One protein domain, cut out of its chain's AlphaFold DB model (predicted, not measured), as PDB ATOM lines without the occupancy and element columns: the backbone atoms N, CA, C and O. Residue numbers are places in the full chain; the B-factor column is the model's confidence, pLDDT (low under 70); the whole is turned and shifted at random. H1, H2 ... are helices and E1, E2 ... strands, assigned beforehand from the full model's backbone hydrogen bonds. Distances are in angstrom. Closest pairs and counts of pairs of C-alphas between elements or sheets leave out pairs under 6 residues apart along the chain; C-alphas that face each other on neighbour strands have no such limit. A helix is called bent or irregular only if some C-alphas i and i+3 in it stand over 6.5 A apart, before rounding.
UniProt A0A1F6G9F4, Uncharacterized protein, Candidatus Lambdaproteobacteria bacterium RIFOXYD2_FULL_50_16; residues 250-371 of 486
ATOM      1  N   GLU A 250      28.801 -39.601   1.830       70.62
ATOM      2  CA  GLU A 250      30.023 -39.290   2.584       70.62
ATOM      3  C   GLU A 250      31.282 -39.770   1.863       70.62
ATOM      4  O   GLU A 250      32.291 -39.064   1.814       70.62
ATOM      5  N   THR A 251      31.197 -40.939   1.230       70.31
ATOM      6  CA  THR A 251      32.278 -41.495   0.409       70.31
ATOM      7  C   THR A 251      32.580 -40.591  -0.777       70.31
ATOM      8  O   THR A 251      33.733 -40.236  -1.029       70.31
ATOM      9  N   LEU A 252      31.530 -40.192  -1.495       77.88
ATOM     10  CA  LEU A 252      31.655 -39.302  -2.634       77.88
ATOM     11  C   LEU A 252      32.232 -37.948  -2.204       77.88
ATOM     12  O   LEU A 252      33.141 -37.443  -2.858       77.88
ATOM     13  N   LEU A 253      31.768 -37.388  -1.085       78.12
ATOM     14  CA  LEU A 253      32.310 -36.148  -0.528       78.12
ATOM     15  C   LEU A 253      33.798 -36.247  -0.187       78.12
ATOM     16  O   LEU A 253      34.550 -35.310  -0.453       78.12
ATOM     17  N   ALA A 254      34.238 -37.359   0.404       76.94
ATOM     18  CA  ALA A 254      35.644 -37.549   0.739       76.94
ATOM     19  C   ALA A 254      36.525 -37.534  -0.523       76.94
ATOM     20  O   ALA A 254      37.536 -36.832  -0.556       76.94
ATOM     21  N   LEU A 255      36.090 -38.215  -1.588       79.31
ATOM     22  CA  LEU A 255      36.766 -38.190  -2.891       79.31
ATOM     23  C   LEU A 255      36.752 -36.795  -3.526       79.31
ATOM     24  O   LEU A 255      37.780 -36.334  -4.020       79.31
ATOM     25  N   GLN A 256      35.611 -36.097  -3.473       84.94
ATOM     26  CA  GLN A 256      35.500 -34.727  -3.974       84.94
ATOM     27  C   GLN A 256      36.511 -33.805  -3.287       84.94
ATOM     28  O   GLN A 256      37.177 -33.032  -3.966       84.94
ATOM     29  N   ARG A 257      36.671 -33.905  -1.961       81.88
ATOM     30  CA  ARG A 257      37.619 -33.080  -1.197       81.88
ATOM     31  C   ARG A 257      39.076 -33.327  -1.577       81.88
ATOM     32  O   ARG A 257      39.831 -32.361  -1.653       81.88
ATOM     33  N   GLU A 258      39.474 -34.577  -1.805       81.12
ATOM     34  CA  GLU A 258      40.845 -34.889  -2.236       81.12
ATOM     35  C   GLU A 258      41.125 -34.316  -3.632       81.12
ATOM     36  O   GLU A 258      42.091 -33.577  -3.818       81.12
ATOM     37  N   ILE A 259      40.210 -34.519  -4.582       84.38
ATOM     38  CA  ILE A 259      40.340 -33.971  -5.940       84.38
ATOM     39  C   ILE A 259      40.295 -32.435  -5.939       84.38
ATOM     40  O   ILE A 259      41.049 -31.788  -6.665       84.38
ATOM     41  N   GLN A 260      39.445 -31.825  -5.108       84.94
ATOM     42  CA  GLN A 260      39.310 -30.369  -5.011       84.94
ATOM     43  C   GLN A 260      40.615 -29.690  -4.592       84.94
ATOM     44  O   GLN A 260      40.893 -28.584  -5.060       84.94
ATOM     45  N   ARG A 261      41.415 -30.329  -3.725       82.88
ATOM     46  CA  ARG A 261      42.713 -29.792  -3.286       82.88
ATOM     47  C   ARG A 261      43.694 -29.651  -4.444       82.88
ATOM     48  O   ARG A 261      44.436 -28.674  -4.475       82.88
ATOM     49  N   GLU A 262      43.682 -30.597  -5.376       83.44
ATOM     50  CA  GLU A 262      44.620 -30.623  -6.502       83.44
ATOM     51  C   GLU A 262      44.091 -29.875  -7.732       83.44
ATOM     52  O   GLU A 262      44.855 -29.232  -8.453       83.44
ATOM     53  N   HIS A 263      42.779 -29.923  -7.970       84.00
ATOM     54  CA  HIS A 263      42.187 -29.532  -9.251       84.00
ATOM     55  C   HIS A 263      40.974 -28.600  -9.137       84.00
ATOM     56  O   HIS A 263      40.318 -28.325 -10.145       84.00
ATOM     57  N   SER A 264      40.680 -28.052  -7.952       86.12
ATOM     58  CA  SER A 264      39.539 -27.154  -7.696       86.12
ATOM     59  C   SER A 264      38.169 -27.780  -8.038       86.12
ATOM     60  O   SER A 264      38.035 -29.000  -8.150       86.12
ATOM     61  N   PHE A 265      37.122 -26.960  -8.196       85.50
ATOM     62  CA  PHE A 265      35.783 -27.423  -8.597       85.50
ATOM     63  C   PHE A 265      35.735 -28.007 -10.010       85.50
ATOM     64  O   PHE A 265      34.892 -28.851 -10.304       85.50
ATOM     65  N   GLU A 266      36.668 -27.602 -10.871       87.25
ATOM     66  CA  GLU A 266      36.826 -28.180 -12.202       87.25
ATOM     67  C   GLU A 266      37.195 -29.668 -12.115       87.25
ATOM     68  O   GLU A 266      36.530 -30.504 -12.723       87.25
ATOM     69  N   GLY A 267      38.159 -30.026 -11.263       89.19
ATOM     70  CA  GLY A 267      38.496 -31.421 -10.986       89.19
ATOM     71  C   GLY A 267      37.339 -32.219 -10.400       89.19
ATOM     72  O   GLY A 267      37.107 -33.348 -10.824       89.19
ATOM     73  N   ILE A 268      36.566 -31.631  -9.478       90.00
ATOM     74  CA  ILE A 268      35.371 -32.294  -8.934       90.00
ATOM     75  C   ILE A 268      34.380 -32.620 -10.057       90.00
ATOM     76  O   ILE A 268      33.843 -33.725 -10.104       90.00
ATOM     77  N   LYS A 269      34.162 -31.694 -10.995       90.69
ATOM     78  CA  LYS A 269      33.273 -31.924 -12.139       90.69
ATOM     79  C   LYS A 269      33.748 -33.102 -12.996       90.69
ATOM     80  O   LYS A 269      32.931 -33.941 -13.371       90.69
ATOM     81  N   HIS A 270      35.055 -33.207 -13.243       93.12
ATOM     82  CA  HIS A 270      35.648 -34.361 -13.923       93.12
ATOM     83  C   HIS A 270      35.477 -35.658 -13.123       93.12
ATOM     84  O   HIS A 270      35.030 -36.645 -13.696       93.12
ATOM     85  N   LEU A 271      35.758 -35.661 -11.815       92.94
ATOM     86  CA  LEU A 271      35.550 -36.823 -10.939       92.94
ATOM     87  C   LEU A 271      34.112 -37.339 -11.039       92.94
ATOM     88  O   LEU A 271      33.889 -38.527 -11.261       92.94
ATOM     89  N   LEU A 272      33.139 -36.445 -10.883       92.12
ATOM     90  CA  LEU A 272      31.724 -36.797 -10.901       92.12
ATOM     91  C   LEU A 272      31.287 -37.321 -12.275       92.12
ATOM     92  O   LEU A 272      30.552 -38.301 -12.344       92.12
ATOM     93  N   ALA A 273      31.770 -36.719 -13.364       92.25
ATOM     94  CA  ALA A 273      31.479 -37.183 -14.718       92.25
ATOM     95  C   ALA A 273      32.106 -38.558 -15.010       92.25
ATOM     96  O   ALA A 273      31.429 -39.420 -15.570       92.25
ATOM     97  N   VAL A 274      33.343 -38.806 -14.556       93.75
ATOM     98  CA  VAL A 274      33.977 -40.131 -14.644       93.75
ATOM     99  C   VAL A 274      33.152 -41.153 -13.868       93.75
ATOM    100  O   VAL A 274      32.755 -42.167 -14.431       93.75
ATOM    101  N   LEU A 275      32.817 -40.874 -12.605       91.38
ATOM    102  CA  LEU A 275      32.009 -41.781 -11.787       91.38
ATOM    103  C   LEU A 275      30.626 -42.039 -12.395       91.38
ATOM    104  O   LEU A 275      30.148 -43.168 -12.331       91.38
ATOM    105  N   LYS A 276      29.998 -41.036 -13.020       90.38
ATOM    106  CA  LYS A 276      28.732 -41.217 -13.741       90.38
ATOM    107  C   LYS A 276      28.883 -42.241 -14.867       90.38
ATOM    108  O   LYS A 276      28.059 -43.143 -14.960       90.38
ATOM    109  N   GLN A 277      29.918 -42.112 -15.701       91.12
ATOM    110  CA  GLN A 277      30.166 -43.052 -16.798       91.12
ATOM    111  C   GLN A 277      30.497 -44.453 -16.288       91.12
ATOM    112  O   GLN A 277      29.951 -45.431 -16.784       91.12
ATOM    113  N   LEU A 278      31.339 -44.556 -15.258       89.94
ATOM    114  CA  LEU A 278      31.656 -45.842 -14.633       89.94
ATOM    115  C   LEU A 278      30.410 -46.498 -14.020       89.94
ATOM    116  O   LEU A 278      30.264 -47.712 -14.093       89.94
ATOM    117  N   GLY A 279      29.484 -45.704 -13.477       82.94
ATOM    118  CA  GLY A 279      28.210 -46.180 -12.935       82.94
ATOM    119  C   GLY A 279      27.215 -46.699 -13.982       82.94
ATOM    120  O   GLY A 279      26.175 -47.241 -13.604       82.94
ATOM    121  N   GLU A 280      27.507 -46.540 -15.277       84.12
ATOM    122  CA  GLU A 280      26.754 -47.140 -16.391       84.12
ATOM    123  C   GLU A 280      27.303 -48.522 -16.788       84.12
ATOM    124  O   GLU A 280      26.716 -49.201 -17.635       84.12
ATOM    125  N   ALA A 281      28.408 -48.965 -16.176       82.88
ATOM    126  CA  ALA A 281      28.999 -50.266 -16.448       82.88
ATOM    127  C   ALA A 281      28.033 -51.413 -16.108       82.88
ATOM    128  O   ALA A 281      27.434 -51.462 -15.034       82.88
ATOM    129  N   GLN A 282      27.919 -52.369 -17.032       80.88
ATOM    130  CA  GLN A 282      27.110 -53.583 -16.861       80.88
ATOM    131  C   GLN A 282      27.938 -54.791 -16.404       80.88
ATOM    132  O   GLN A 282      27.390 -55.864 -16.169       80.88
ATOM    133  N   GLY A 283      29.256 -54.627 -16.277       81.69
ATOM    134  CA  GLY A 283      30.171 -55.688 -15.890       81.69
ATOM    135  C   GLY A 283      31.535 -55.151 -15.473       81.69
ATOM    136  O   GLY A 283      31.774 -53.945 -15.461       81.69
ATOM    137  N   GLU A 284      32.433 -56.077 -15.144       80.50
ATOM    138  CA  GLU A 284      33.781 -55.778 -14.651       80.50
ATOM    139  C   GLU A 284      34.650 -55.057 -15.689       80.50
ATOM    140  O   GLU A 284      35.486 -54.238 -15.330       80.50
ATOM    141  N   ARG A 285      34.471 -55.331 -16.984       86.38
ATOM    142  CA  ARG A 285      35.212 -54.642 -18.049       86.38
ATOM    143  C   ARG A 285      34.396 -53.475 -18.584       86.38
ATOM    144  O   ARG A 285      33.242 -53.652 -18.972       86.38
ATOM    145  N   PHE A 286      35.015 -52.303 -18.653       89.38
ATOM    146  CA  PHE A 286      34.388 -51.080 -19.129       89.38
ATOM    147  C   PHE A 286      35.303 -50.332 -20.095       89.38
ATOM    148  O   PHE A 286      36.472 -50.093 -19.800       89.38
ATOM    149  N   TRP A 287      34.759 -49.929 -21.240       90.94
ATOM    150  CA  TRP A 287      35.467 -49.105 -22.215       90.94
ATOM    151  C   TRP A 287      35.153 -47.633 -21.971       90.94
ATOM    152  O   TRP A 287      34.096 -47.133 -22.353       90.94
ATOM    153  N   PHE A 288      36.084 -46.936 -21.329       92.75
ATOM    154  CA  PHE A 288      35.971 -45.509 -21.068       92.75
ATOM    155  C   PHE A 288      36.335 -44.708 -22.320       92.75
ATOM    156  O   PHE A 288      37.400 -44.909 -22.903       92.75
ATOM    157  N   SER A 289      35.466 -43.777 -22.722       91.31
ATOM    158  CA  SER A 289      35.714 -42.882 -23.855       91.31
ATOM    159  C   SER A 289      35.961 -41.453 -23.364       91.31
ATOM    160  O   SER A 289      35.006 -40.775 -22.966       91.31
ATOM    161  N   PRO A 290      37.206 -40.940 -23.455       91.06
ATOM    162  CA  PRO A 290      37.510 -39.541 -23.167       91.06
ATOM    163  C   PRO A 290      36.653 -38.578 -23.993       91.06
ATOM    164  O   PRO A 290      36.209 -37.555 -23.483       91.06
ATOM    165  N   LYS A 291      36.334 -38.924 -25.247       88.31
ATOM    166  CA  LYS A 291      35.453 -38.102 -26.083       88.31
ATOM    167  C   LYS A 291      34.051 -37.984 -25.484       88.31
ATOM    168  O   LYS A 291      33.587 -36.867 -25.265       88.31
ATOM    169  N   SER A 292      33.407 -39.106 -25.154       88.94
ATOM    170  CA  SER A 292      32.079 -39.094 -24.523       88.94
ATOM    171  C   SER A 292      32.089 -38.362 -23.176       88.94
ATOM    172  O   SER A 292      31.111 -37.713 -22.809       88.94
ATOM    173  N   HIS A 293      33.201 -38.434 -22.434       92.19
ATOM    174  CA  HIS A 293      33.402 -37.668 -21.196       92.19
ATOM    175  C   HIS A 293      33.388 -36.160 -21.442       92.19
ATOM    176  O   HIS A 293      32.684 -35.422 -20.756       92.19
ATOM    177  N   GLN A 294      34.108 -35.690 -22.456       90.69
ATOM    178  CA  GLN A 294      34.149 -34.266 -22.789       90.69
ATOM    179  C   GLN A 294      32.806 -33.768 -23.350       90.69
ATOM    180  O   GLN A 294      32.359 -32.670 -23.008       90.69
ATOM    181  N   GLU A 295      32.108 -34.595 -24.133       88.56
ATOM    182  CA  GLU A 295      30.751 -34.309 -24.617       88.56
ATOM    183  C   GLU A 295      29.734 -34.187 -23.472       88.56
ATOM    184  O   GLU A 295      28.866 -33.309 -23.508       88.56
ATOM    185  N   LEU A 296      29.855 -35.019 -22.430       88.88
ATOM    186  CA  LEU A 296      29.045 -34.911 -21.213       88.88
ATOM    187  C   LEU A 296      29.275 -33.569 -20.504       88.88
ATOM    188  O   LEU A 296      28.323 -32.949 -20.039       88.88
ATOM    189  N   LEU A 297      30.518 -33.085 -20.480       89.44
ATOM    190  CA  LEU A 297      30.884 -31.785 -19.907       89.44
ATOM    191  C   LEU A 297      30.538 -30.584 -20.810       89.44
ATOM    192  O   LEU A 297      30.920 -29.450 -20.497       89.44
ATOM    193  N   GLY A 298      29.846 -30.812 -21.934       84.12
ATOM    194  CA  GLY A 298      29.463 -29.776 -22.895       84.12
ATOM    195  C   GLY A 298      30.648 -29.173 -23.657       84.12
ATOM    196  O   GLY A 298      30.559 -28.050 -24.154       84.12
ATOM    197  N   LYS A 299      31.787 -29.874 -23.726       80.94
ATOM    198  CA  LYS A 299      33.007 -29.387 -24.377       80.94
ATOM    199  C   LYS A 299      33.081 -29.892 -25.815       80.94
ATOM    200  O   LYS A 299      33.281 -31.072 -26.067       80.94
ATOM    201  N   THR A 300      32.974 -28.970 -26.769       71.44
ATOM    202  CA  THR A 300      33.190 -29.246 -28.202       71.44
ATOM    203  C   THR A 300      34.651 -29.082 -28.622       71.44
ATOM    204  O   THR A 300      35.089 -29.691 -29.594       71.44
ATOM    205  N   LYS A 301      35.422 -28.273 -27.882       76.19
ATOM    206  CA  LYS A 301      36.880 -28.154 -27.996       76.19
ATOM    207  C   LYS A 301      37.505 -28.426 -26.638       76.19
ATOM    208  O   LYS A 301      37.192 -27.742 -25.663       76.19
ATOM    209  N   VAL A 302      38.384 -29.415 -26.599       78.56
ATOM    210  CA  VAL A 302      39.074 -29.843 -25.385       78.56
ATOM    211  C   VAL A 302      40.413 -29.120 -25.323       78.56
ATOM    212  O   VAL A 302      41.146 -29.087 -26.310       78.56
ATOM    213  N   SER A 303      40.694 -28.452 -24.204       84.88
ATOM    214  CA  SER A 303      42.010 -27.856 -23.978       84.88
ATOM    215  C   SER A 303      42.930 -28.881 -23.329       84.88
ATOM    216  O   SER A 303      42.471 -29.703 -22.541       84.88
ATOM    217  N   GLU A 304      44.235 -28.770 -23.576       87.81
ATOM    218  CA  GLU A 304      45.257 -29.622 -22.951       87.81
ATOM    219  C   GLU A 304      45.115 -29.662 -21.419       87.81
ATOM    220  O   GLU A 304      45.250 -30.706 -20.788       87.81
ATOM    221  N   ARG A 305      44.721 -28.537 -20.807       88.62
ATOM    222  CA  ARG A 305      44.413 -28.471 -19.375       88.62
ATOM    223  C   ARG A 305      43.271 -29.411 -18.959       88.62
ATOM    224  O   ARG A 305      43.363 -29.991 -17.884       88.62
ATOM    225  N   GLN A 306      42.195 -29.541 -19.741       88.62
ATOM    226  CA  GLN A 306      41.094 -30.467 -19.419       88.62
ATOM    227  C   GLN A 306      41.540 -31.925 -19.506       88.62
ATOM    228  O   GLN A 306      41.143 -32.724 -18.663       88.62
ATOM    229  N   ASP A 307      42.360 -32.263 -20.501       89.62
ATOM    230  CA  ASP A 307      42.878 -33.623 -20.663       89.62
ATOM    231  C   ASP A 307      43.832 -33.988 -19.525       89.62
ATOM    232  O   ASP A 307      43.716 -35.065 -18.946       89.62
ATOM    233  N   LEU A 308      44.692 -33.053 -19.112       91.75
ATOM    234  CA  LEU A 308      45.552 -33.233 -17.941       91.75
ATOM    235  C   LEU A 308      44.744 -33.411 -16.648       91.75
ATOM    236  O   LEU A 308      45.098 -34.249 -15.820       91.75
ATOM    237  N   ILE A 309      43.653 -32.658 -16.467       92.69
ATOM    238  CA  ILE A 309      42.762 -32.839 -15.311       92.69
ATOM    239  C   ILE A 309      42.091 -34.215 -15.370       92.69
ATOM    240  O   ILE A 309      42.061 -34.906 -14.355       92.69
ATOM    241  N   LEU A 310      41.585 -34.637 -16.533       93.50
ATOM    242  CA  LEU A 310      40.965 -35.952 -16.706       93.50
ATOM    243  C   LEU A 310      41.945 -37.093 -16.402       93.50
ATOM    244  O   LEU A 310      41.617 -37.969 -15.606       93.50
ATOM    245  N   GLU A 311      43.143 -37.076 -16.989       92.12
ATOM    246  CA  GLU A 311      44.161 -38.099 -16.731       92.12
ATOM    247  C   GLU A 311      44.596 -38.105 -15.264       92.12
ATOM    248  O   GLU A 311      44.769 -39.176 -14.685       92.12
ATOM    249  N   SER A 312      44.707 -36.937 -14.624       92.12
ATOM    250  CA  SER A 312      45.024 -36.862 -13.195       92.12
ATOM    251  C   SER A 312      43.909 -37.450 -12.326       92.12
ATOM    252  O   SER A 312      44.179 -38.246 -11.428       92.12
ATOM    253  N   VAL A 313      42.643 -37.141 -12.628       93.12
ATOM    254  CA  VAL A 313      41.471 -37.714 -11.943       93.12
ATOM    255  C   VAL A 313      41.431 -39.236 -12.114       93.12
ATOM    256  O   VAL A 313      41.285 -39.950 -11.123       93.12
ATOM    257  N   LEU A 314      41.607 -39.748 -13.337       91.50
ATOM    258  CA  LEU A 314      41.684 -41.190 -13.594       91.50
ATOM    259  C   LEU A 314      42.851 -41.822 -12.832       91.50
ATOM    260  O   LEU A 314      42.658 -42.821 -12.148       91.50
ATOM    261  N   GLY A 315      44.028 -41.200 -12.863       89.44
ATOM    262  CA  GLY A 315      45.206 -41.662 -12.133       89.44
ATOM    263  C   GLY A 315      45.037 -41.633 -10.610       89.44
ATOM    264  O   GLY A 315      45.651 -42.437  -9.912       89.44
ATOM    265  N   GLN A 316      44.210 -40.738 -10.061       87.56
ATOM    266  CA  GLN A 316      43.832 -40.782  -8.646       87.56
ATOM    267  C   GLN A 316      42.870 -41.934  -8.352       87.56
ATOM    268  O   GLN A 316      43.057 -42.633  -7.357       87.56
ATOM    269  N   LEU A 317      41.880 -42.174  -9.216       87.94
ATOM    270  CA  LEU A 317      40.972 -43.310  -9.060       87.94
ATOM    271  C   LEU A 317      41.711 -44.653  -9.188       87.94
ATOM    272  O   LEU A 317      41.454 -45.551  -8.399       87.94
ATOM    273  N   GLU A 318      42.691 -44.777 -10.087       87.06
ATOM    274  CA  GLU A 318      43.558 -45.967 -10.219       87.06
ATOM    275  C   GLU A 318      44.339 -46.284  -8.929       87.06
ATOM    276  O   GLU A 318      44.699 -47.433  -8.672       87.06
ATOM    277  N   LYS A 319      44.592 -45.276  -8.084       85.25
ATOM    278  CA  LYS A 319      45.285 -45.427  -6.793       85.25
ATOM    279  C   LYS A 319      44.347 -45.775  -5.638       85.25
ATOM    280  O   LYS A 319      44.832 -46.022  -4.530       85.25
ATOM    281  N   LEU A 320      43.031 -45.750  -5.851       81.81
ATOM    282  CA  LEU A 320      42.063 -46.093  -4.817       81.81
ATOM    283  C   LEU A 320      42.005 -47.601  -4.627       81.81
ATOM    284  O   LEU A 320      41.736 -48.348  -5.563       81.81
ATOM    285  N   ILE A 321      42.188 -48.032  -3.384       79.88
ATOM    286  CA  ILE A 321      42.110 -49.432  -2.983       79.88
ATOM    287  C   ILE A 321      40.855 -49.652  -2.143       79.88
ATOM    288  O   ILE A 321      40.677 -49.030  -1.097       79.88
ATOM    289  N   VAL A 322      40.007 -50.561  -2.597       77.19
ATOM    290  CA  VAL A 322      38.857 -51.122  -1.899       77.19
ATOM    291  C   VAL A 322      39.331 -52.227  -0.964       77.19
ATOM    292  O   VAL A 322      39.940 -53.206  -1.396       77.19
ATOM    293  N   ILE A 323      39.026 -52.085   0.322       74.81
ATOM    294  CA  ILE A 323      39.376 -53.060   1.353       74.81
ATOM    295  C   ILE A 323      38.095 -53.752   1.827       74.81
ATOM    296  O   ILE A 323      37.169 -53.093   2.311       74.81
ATOM    297  N   ARG A 324      38.048 -55.081   1.707       72.00
ATOM    298  CA  ARG A 324      36.939 -55.938   2.162       72.00
ATOM    299  C   ARG A 324      37.413 -56.897   3.245       72.00
ATOM    300  O   ARG A 324      38.554 -57.360   3.190       72.00
ATOM    301  N   GLN A 325      36.537 -57.207   4.198       65.75
ATOM    302  CA  GLN A 325      36.729 -58.346   5.094       65.75
ATOM    303  C   GLN A 325      36.000 -59.537   4.469       65.75
ATOM    304  O   GLN A 325      34.868 -59.403   4.023       65.75
ATOM    305  N   ALA A 326      36.631 -60.700   4.424       62.47
ATOM    306  CA  ALA A 326      35.937 -61.960   4.195       62.47
ATOM    307  C   ALA A 326      36.368 -62.890   5.323       62.47
ATOM    308  O   ALA A 326      37.547 -63.226   5.419       62.47
ATOM    309  N   GLU A 327      35.437 -63.214   6.223       71.12
ATOM    310  CA  GLU A 327      35.704 -63.962   7.457       71.12
ATOM    311  C   GLU A 327      36.810 -63.299   8.316       71.12
ATOM    312  O   GLU A 327      36.548 -62.368   9.080       71.12
ATOM    313  N   GLN A 328      38.062 -63.748   8.159       58.03
ATOM    314  CA  GLN A 328      39.267 -63.276   8.856       58.03
ATOM    315  C   GLN A 328      40.360 -62.742   7.910       58.03
ATOM    316  O   GLN A 328      41.436 -62.357   8.367       58.03
ATOM    317  N   VAL A 329      40.108 -62.708   6.600       59.62
ATOM    318  CA  VAL A 329      41.077 -62.264   5.592       59.62
ATOM    319  C   VAL A 329      40.713 -60.869   5.097       59.62
ATOM    320  O   VAL A 329      39.573 -60.585   4.726       59.62
ATOM    321  N   ARG A 330      41.715 -59.986   5.083       69.50
ATOM    322  CA  ARG A 330      41.628 -58.653   4.484       69.50
ATOM    323  C   ARG A 330      41.996 -58.744   3.007       69.50
ATOM    324  O   ARG A 330      43.123 -59.107   2.679       69.50
ATOM    325  N   ILE A 331      41.062 -58.377   2.139       72.81
ATOM    326  CA  ILE A 331      41.250 -58.357   0.686       72.81
ATOM    327  C   ILE A 331      41.366 -56.904   0.237       72.81
ATOM    328  O   ILE A 331      40.536 -56.074   0.607       72.81
ATOM    329  N   GLU A 332      42.396 -56.602  -0.549       76.06
ATOM    330  CA  GLU A 332      42.669 -55.269  -1.088       76.06
ATOM    331  C   GLU A 332      42.627 -55.313  -2.615       76.06
ATOM    332  O   GLU A 332      43.499 -55.916  -3.235       76.06
ATOM    333  N   ASN A 333      41.639 -54.654  -3.220       76.06
ATOM    334  CA  ASN A 333      41.488 -54.574  -4.671       76.06
ATOM    335  C   ASN A 333      41.502 -53.112  -5.113       76.06
ATOM    336  O   ASN A 333      40.897 -52.284  -4.440       76.06
ATOM    337  N   PRO A 334      42.136 -52.751  -6.232       80.94
ATOM    338  CA  PRO A 334      41.967 -51.416  -6.793       80.94
ATOM    339  C   PRO A 334      40.512 -51.197  -7.224       80.94
ATOM    340  O   PRO A 334      39.875 -52.127  -7.712       80.94
ATOM    341  N   ILE A 335      39.986 -49.978  -7.057       82.75
ATOM    342  CA  ILE A 335      38.615 -49.655  -7.486       82.75
ATOM    343  C   ILE A 335      38.483 -49.718  -9.013       82.75
ATOM    344  O   ILE A 335      37.427 -50.068  -9.535       82.75
ATOM    345  N   LEU A 336      39.561 -49.379  -9.723       88.62
ATOM    346  CA  LEU A 336      39.677 -49.550 -11.160       88.62
ATOM    347  C   LEU A 336      41.137 -49.772 -11.573       88.62
ATOM    348  O   LEU A 336      42.062 -49.292 -10.920       88.62
ATOM    349  N   LEU A 337      41.332 -50.498 -12.670       84.62
ATOM    350  CA  LEU A 337      42.629 -50.849 -13.249       84.62
ATOM    351  C   LEU A 337      42.616 -50.596 -14.755       84.62
ATOM    352  O   LEU A 337      41.799 -51.171 -15.472       84.62
ATOM    353  N   ARG A 338      43.558 -49.797 -15.258       86.94
ATOM    354  CA  ARG A 338      43.747 -49.585 -16.699       86.94
ATOM    355  C   ARG A 338      44.422 -50.809 -17.324       86.94
ATOM    356  O   ARG A 338      45.526 -51.177 -16.926       86.94
ATOM    357  N   ARG A 339      43.760 -51.455 -18.285       84.88
ATOM    358  CA  ARG A 339      44.234 -52.688 -18.944       84.88
ATOM    359  C   ARG A 339      44.847 -52.442 -20.313       84.88
ATOM    360  O   ARG A 339      45.824 -53.095 -20.666       84.88
ATOM    361  N   GLY A 340      44.300 -51.491 -21.060       82.44
ATOM    362  CA  GLY A 340      44.703 -51.263 -22.437       82.44
ATOM    363  C   GLY A 340      44.068 -50.025 -23.045       82.44
ATOM    364  O   GLY A 340      43.286 -49.315 -22.407       82.44
ATOM    365  N   ARG A 341      44.443 -49.767 -24.295       87.25
ATOM    366  CA  ARG A 341      43.918 -48.693 -25.135       87.25
ATOM    367  C   ARG A 341      43.609 -49.266 -26.508       87.25
ATOM    368  O   ARG A 341      44.355 -50.111 -27.002       87.25
ATOM    369  N   GLN A 342      42.527 -48.803 -27.111       86.00
ATOM    370  CA  GLN A 342      42.124 -49.189 -28.456       86.00
ATOM    371  C   GLN A 342      41.624 -47.959 -29.214       86.00
ATOM    372  O   GLN A 342      40.948 -47.107 -28.644       86.00
ATOM    373  N   GLU A 343      41.916 -47.874 -30.510       82.38
ATOM    374  CA  GLU A 343      41.238 -46.915 -31.385       82.38
ATOM    375  C   GLU A 343      39.829 -47.421 -31.710       82.38
ATOM    376  O   GLU A 343      39.641 -48.475 -32.320       82.38
ATOM    377  N   GLY A 344      38.830 -46.670 -31.260       74.81
ATOM    378  CA  GLY A 344      37.428 -46.884 -31.569       74.81
ATOM    379  C   GLY A 344      36.898 -45.882 -32.601       74.81
ATOM    380  O   GLY A 344      37.560 -44.903 -32.948       74.81
ATOM    381  N   PRO A 345      35.648 -46.066 -33.060       64.00
ATOM    382  CA  PRO A 345      35.001 -45.165 -34.020       64.00
ATOM    383  C   PRO A 345      34.831 -43.730 -33.493       64.00
ATOM    384  O   PRO A 345      34.672 -42.788 -34.267       64.00
ATOM    385  N   SER A 346      34.870 -43.546 -32.172       67.31
ATOM    386  CA  SER A 346      34.795 -42.252 -31.492       67.31
ATOM    387  C   SER A 346      36.160 -41.711 -31.045       67.31
ATOM    388  O   SER A 346      36.198 -40.678 -30.383       67.31
ATOM    389  N   GLY A 347      37.273 -42.346 -31.425       77.56
ATOM    390  CA  GLY A 347      38.620 -42.005 -30.964       77.56
ATOM    391  C   GLY A 347      39.162 -43.029 -29.970       77.56
ATOM    392  O   GLY A 347      38.733 -44.181 -29.962       77.56
ATOM    393  N   GLU A 348      40.120 -42.619 -29.145       86.38
ATOM    394  CA  GLU A 348      40.743 -43.502 -28.157       86.38
ATOM    395  C   GLU A 348      39.716 -44.009 -27.132       86.38
ATOM    396  O   GLU A 348      38.918 -43.245 -26.586       86.38
ATOM    397  N   LEU A 349      39.744 -45.313 -26.877       89.62
ATOM    398  CA  LEU A 349      39.003 -45.990 -25.823       89.62
ATOM    399  C   LEU A 349      40.000 -46.597 -24.841       89.62
ATOM    400  O   LEU A 349      40.986 -47.215 -25.244       89.62
ATOM    401  N   ILE A 350      39.725 -46.440 -23.552       90.75
ATOM    402  CA  ILE A 350      40.555 -46.958 -22.466       90.75
ATOM    403  C   ILE A 350      39.826 -48.150 -21.848       90.75
ATOM    404  O   ILE A 350      38.712 -48.002 -21.347       90.75
ATOM    405  N   GLU A 351      40.447 -49.327 -21.873       91.00
ATOM    406  CA  GLU A 351      39.906 -50.504 -21.194       91.00
ATOM    407  C   GLU A 351      40.181 -50.394 -19.694       91.00
ATOM    408  O   GLU A 351      41.339 -50.332 -19.263       91.00
ATOM    409  N   LEU A 352      39.114 -50.401 -18.901       89.94
ATOM    410  CA  LEU A 352      39.154 -50.387 -17.449       89.94
ATOM    411  C   LEU A 352      38.582 -51.695 -16.899       89.94
ATOM    412  O   LEU A 352      37.532 -52.161 -17.336       89.94
ATOM    413  N   LEU A 353      39.266 -52.266 -15.912       85.25
ATOM    414  CA  LEU A 353      38.761 -53.338 -15.067       85.25
ATOM    415  C   LEU A 353      38.242 -52.718 -13.770       85.25
ATOM    416  O   LEU A 353      39.003 -52.057 -13.067       85.25
ATOM    417  N   LEU A 354      36.959 -52.889 -13.480       86.69
ATOM    418  CA  LEU A 354      36.229 -52.207 -12.425       86.69
ATOM    419  C   LEU A 354      35.953 -53.132 -11.248       86.69
ATOM    420  O   LEU A 354      35.498 -54.266 -11.392       86.69
ATOM    421  N   ASP A 355      36.121 -52.589 -10.054       83.00
ATOM    422  CA  ASP A 355      35.707 -53.242  -8.830       83.00
ATOM    423  C   ASP A 355      34.170 -53.306  -8.700       83.00
ATOM    424  O   ASP A 355      33.437 -52.441  -9.188       83.00
ATOM    425  N   ARG A 356      33.666 -54.322  -7.983       76.50
ATOM    426  CA  ARG A 356      32.226 -54.562  -7.764       76.50
ATOM    427  C   ARG A 356      31.470 -53.385  -7.133       76.50
ATOM    428  O   ARG A 356      30.248 -53.360  -7.230       76.50
ATOM    429  N   LEU A 357      32.142 -52.425  -6.493       76.25
ATOM    430  CA  LEU A 357      31.494 -51.195  -6.017       76.25
ATOM    431  C   LEU A 357      30.955 -50.301  -7.140       76.25
ATOM    432  O   LEU A 357      30.072 -49.485  -6.883       76.25
ATOM    433  N   LEU A 358      31.485 -50.434  -8.356       78.50
ATOM    434  CA  LEU A 358      31.102 -49.600  -9.495       78.50
ATOM    435  C   LEU A 358      30.013 -50.234 -10.370       78.50
ATOM    436  O   LEU A 358      29.244 -49.496 -10.976       78.50
ATOM    437  N   TRP A 359      29.919 -51.570 -10.425       75.06
ATOM    438  CA  TRP A 359      29.048 -52.264 -11.388       75.06
ATOM    439  C   TRP A 359      28.095 -53.318 -10.794       75.06
ATOM    440  O   TRP A 359      27.101 -53.657 -11.436       75.06
ATOM    441  N   ALA A 360      28.338 -53.848  -9.586       69.31
ATOM    442  CA  ALA A 360      27.527 -54.955  -9.066       69.31
ATOM    443  C   ALA A 360      26.142 -54.487  -8.557       69.31
ATOM    444  O   ALA A 360      26.067 -53.582  -7.723       69.31
ATOM    445  N   PRO A 361      25.037 -55.135  -8.975       57.72
ATOM    446  CA  PRO A 361      23.671 -54.645  -8.768       57.72
ATOM    447  C   PRO A 361      23.232 -54.527  -7.302       57.72
ATOM    448  O   PRO A 361      22.353 -53.719  -7.021       57.72
ATOM    449  N   ASN A 362      23.857 -55.278  -6.389       56.81
ATOM    450  CA  ASN A 362      23.473 -55.363  -4.973       56.81
ATOM    451  C   ASN A 362      24.364 -54.522  -4.038       56.81
ATOM    452  O   ASN A 362      24.231 -54.607  -2.821       56.81
ATOM    453  N   ASN A 363      25.307 -53.745  -4.580       55.09
ATOM    454  CA  ASN A 363      26.162 -52.862  -3.787       55.09
ATOM    455  C   ASN A 363      25.667 -51.414  -3.877       55.09
ATOM    456  O   ASN A 363      25.001 -51.028  -4.831       55.09
ATOM    457  N   CYS A 364      26.033 -50.580  -2.902       54.53
ATOM    458  CA  CYS A 364      25.915 -49.128  -3.022       54.53
ATOM    459  C   CYS A 364      26.754 -48.637  -4.216       54.53
ATOM    460  O   CYS A 364      27.948 -48.376  -4.075       54.53
ATOM    461  N   LEU A 365      26.134 -48.556  -5.395       65.81
ATOM    462  CA  LEU A 365      26.797 -48.270  -6.665       65.81
ATOM    463  C   LEU A 365      27.293 -46.823  -6.706       65.81
ATOM    464  O   LEU A 365      26.544 -45.881  -7.006       65.81
ATOM    465  N   LEU A 366      28.577 -46.644  -6.390       75.25
ATOM    466  CA  LEU A 366      29.245 -45.353  -6.469       75.25
ATOM    467  C   LEU A 366      29.180 -44.861  -7.921       75.25
ATOM    468  O   LEU A 366      29.599 -45.552  -8.841       75.25
ATOM    469  N   GLY A 367      28.621 -43.669  -8.129       78.25
ATOM    470  CA  GLY A 367      28.467 -43.071  -9.455       78.25
ATOM    471  C   GLY A 367      27.139 -43.364 -10.158       78.25
ATOM    472  O   GLY A 367      26.654 -42.500 -10.881       78.25
ATOM    473  N   ARG A 368      26.459 -44.490  -9.893       80.62
ATOM    474  CA  ARG A 368      25.183 -44.804 -10.575       80.62
ATOM    475  C   ARG A 368      24.068 -43.817 -10.252       80.62
ATOM    476  O   ARG A 368      23.304 -43.442 -11.137       80.62
ATOM    477  N   HIS A 369      23.997 -43.346  -9.010       79.25
ATOM    478  CA  HIS A 369      23.045 -42.305  -8.612       79.25
ATOM    479  C   HIS A 369      23.260 -40.993  -9.387       79.25
ATOM    480  O   HIS A 369      22.312 -40.246  -9.588       79.25
ATOM    481  N   LEU A 370      24.465 -40.741  -9.913       88.00
ATOM    482  CA  LEU A 370      24.748 -39.561 -10.736       88.00
ATOM    483  C   LEU A 370      24.050 -39.610 -12.104       88.00
ATOM    484  O   LEU A 370      23.981 -38.589 -12.781       88.00
ATOM    485  N   SER A 371      23.486 -40.756 -12.507       86.38
ATOM    486  CA  SER A 371      22.583 -40.832 -13.665       86.38
ATOM    487  C   SER A 371      21.302 -40.013 -13.478       86.38
ATOM    488  O   SER A 371      20.691 -39.618 -14.465       86.38
TER     489      SER A 371
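AT A GLANCE: This is residues 250 to 371 of the 486 residues of an uncharacterized protein of Candidatus Lambdaproteobacteria bacterium RIFOXYD2_FULL_50_16 (UniProt A0A1F6G9F4). A small twisted sheet of three strands, E1, E5 and E4, stands at one end of a knot of helices whose core is H1b, the second arm of the bent helix H1; the first arm, H1a, folds back across it, and H2, H3 and H5 pack on H1b. The hairpin of E2 and E3 reaches out as an arm, with residues 325 to 330 sticking out free, and its second strand runs on into E4. The printed part has 122 residues, with five named helices and five named strands in the order H1, E1, H2, H3, E2, E3, E4, E5, H4, H5, and its class is mixed, helices and strands. The larger sheet runs E1, E5, E4 and the smaller one E2, E3, both antiparallel throughout. The whole is compact, with a radius of gyration of the C-alphas of 14.5 A, yet elongated, spanning 51 by 33 by 23 A.

IN THESE COORDINATES: Start at the larger sheet: E1 is residues 285 to 288, E5 is 347 to 354 and 21.3 A long, and E4 is 336 to 344 and 20.7 A long. Find C-alpha 336 at (39.677, -49.550, -11.160), where E4 begins. The smaller sheet holds E2, residues 320 to 326, 19.2 A long, and E3, residues 329 to 334, 16.5 A long. H1, residues 250 to 278, was assigned as one helix by its hydrogen bonds but is bent, with C-alphas 262 and 265 9.6 A apart. Its arm H1a begins at C-alpha 250, (30.023, -39.290, 2.584), and covers residues 250 to 262 over 19.3 A; H1b covers 265 to 278 over 19.8 A. H2 is residues 290 to 296, H3 is 304 to 318 and 20.8 A long, H4 is 356 to 359, and H5 is 368 to 371, ending at C-alpha 371, (22.583, -40.832, -13.665).

HOW THE PARTS SIT: In the larger sheet, look first at E1 and E5, antiparallel at 145 degrees, with N 286 and O 352 2.8 A apart, within hydrogen-bond range. E5 and E4 are a hairpin, antiparallel at 155 degrees, with N 349 and O 342 within range at 2.8 A. E4 bends by 65 degrees at residue 339, and the sheet is only just strongly twisted, its C-alphas up to 4.3 A off the best plane. E3 runs on into E4 at 29 degrees, and the two meet only through their link. E2 and E3 are a hairpin at 155 degrees, with N 324 and O 331 2.9 A apart. H1b only grazes the larger sheet with residues 274 to 278, H2 with 290 to 292 and H3 with 314 to 318; H4 is only just on it, with 5 pairs of C-alphas within 10 A, and only grazes it. H1 is the hub. H1b touches H3 at a steep tilt of 58 degrees, the same way, closest at the C-alphas of Leu 271 and Val 313, 6.1 A. It touches H2 about perpendicular, at 75 degrees, closest at the C-alphas of Ala 273 and His 293, 6.8 A. It touches H5, closest at the C-alphas of Lys 276 and Leu 370, 5.3 A. H1a touches H1b at a steep tilt of 47 degrees, opposite ways, closest at the C-alphas of Gln 256 and Ile 268, 5.5 A. H1a and H2 are apart. Every O i to N i+4 pair is within range in H1b, H2 and H3, and 8 of 9 in H1a; H4 and H5 are too short for such a pair.

THE WHOLE: The two C-alphas farthest apart, those of Lys 301 and Gln 328, are 51.0 A from each other. The printed part has no cut, and no link is long. The mean pLDDT of the printed part is 82.3; look for values under 70 at residues 325 to 326, 328 to 330, 345 to 346 and 360 to 365.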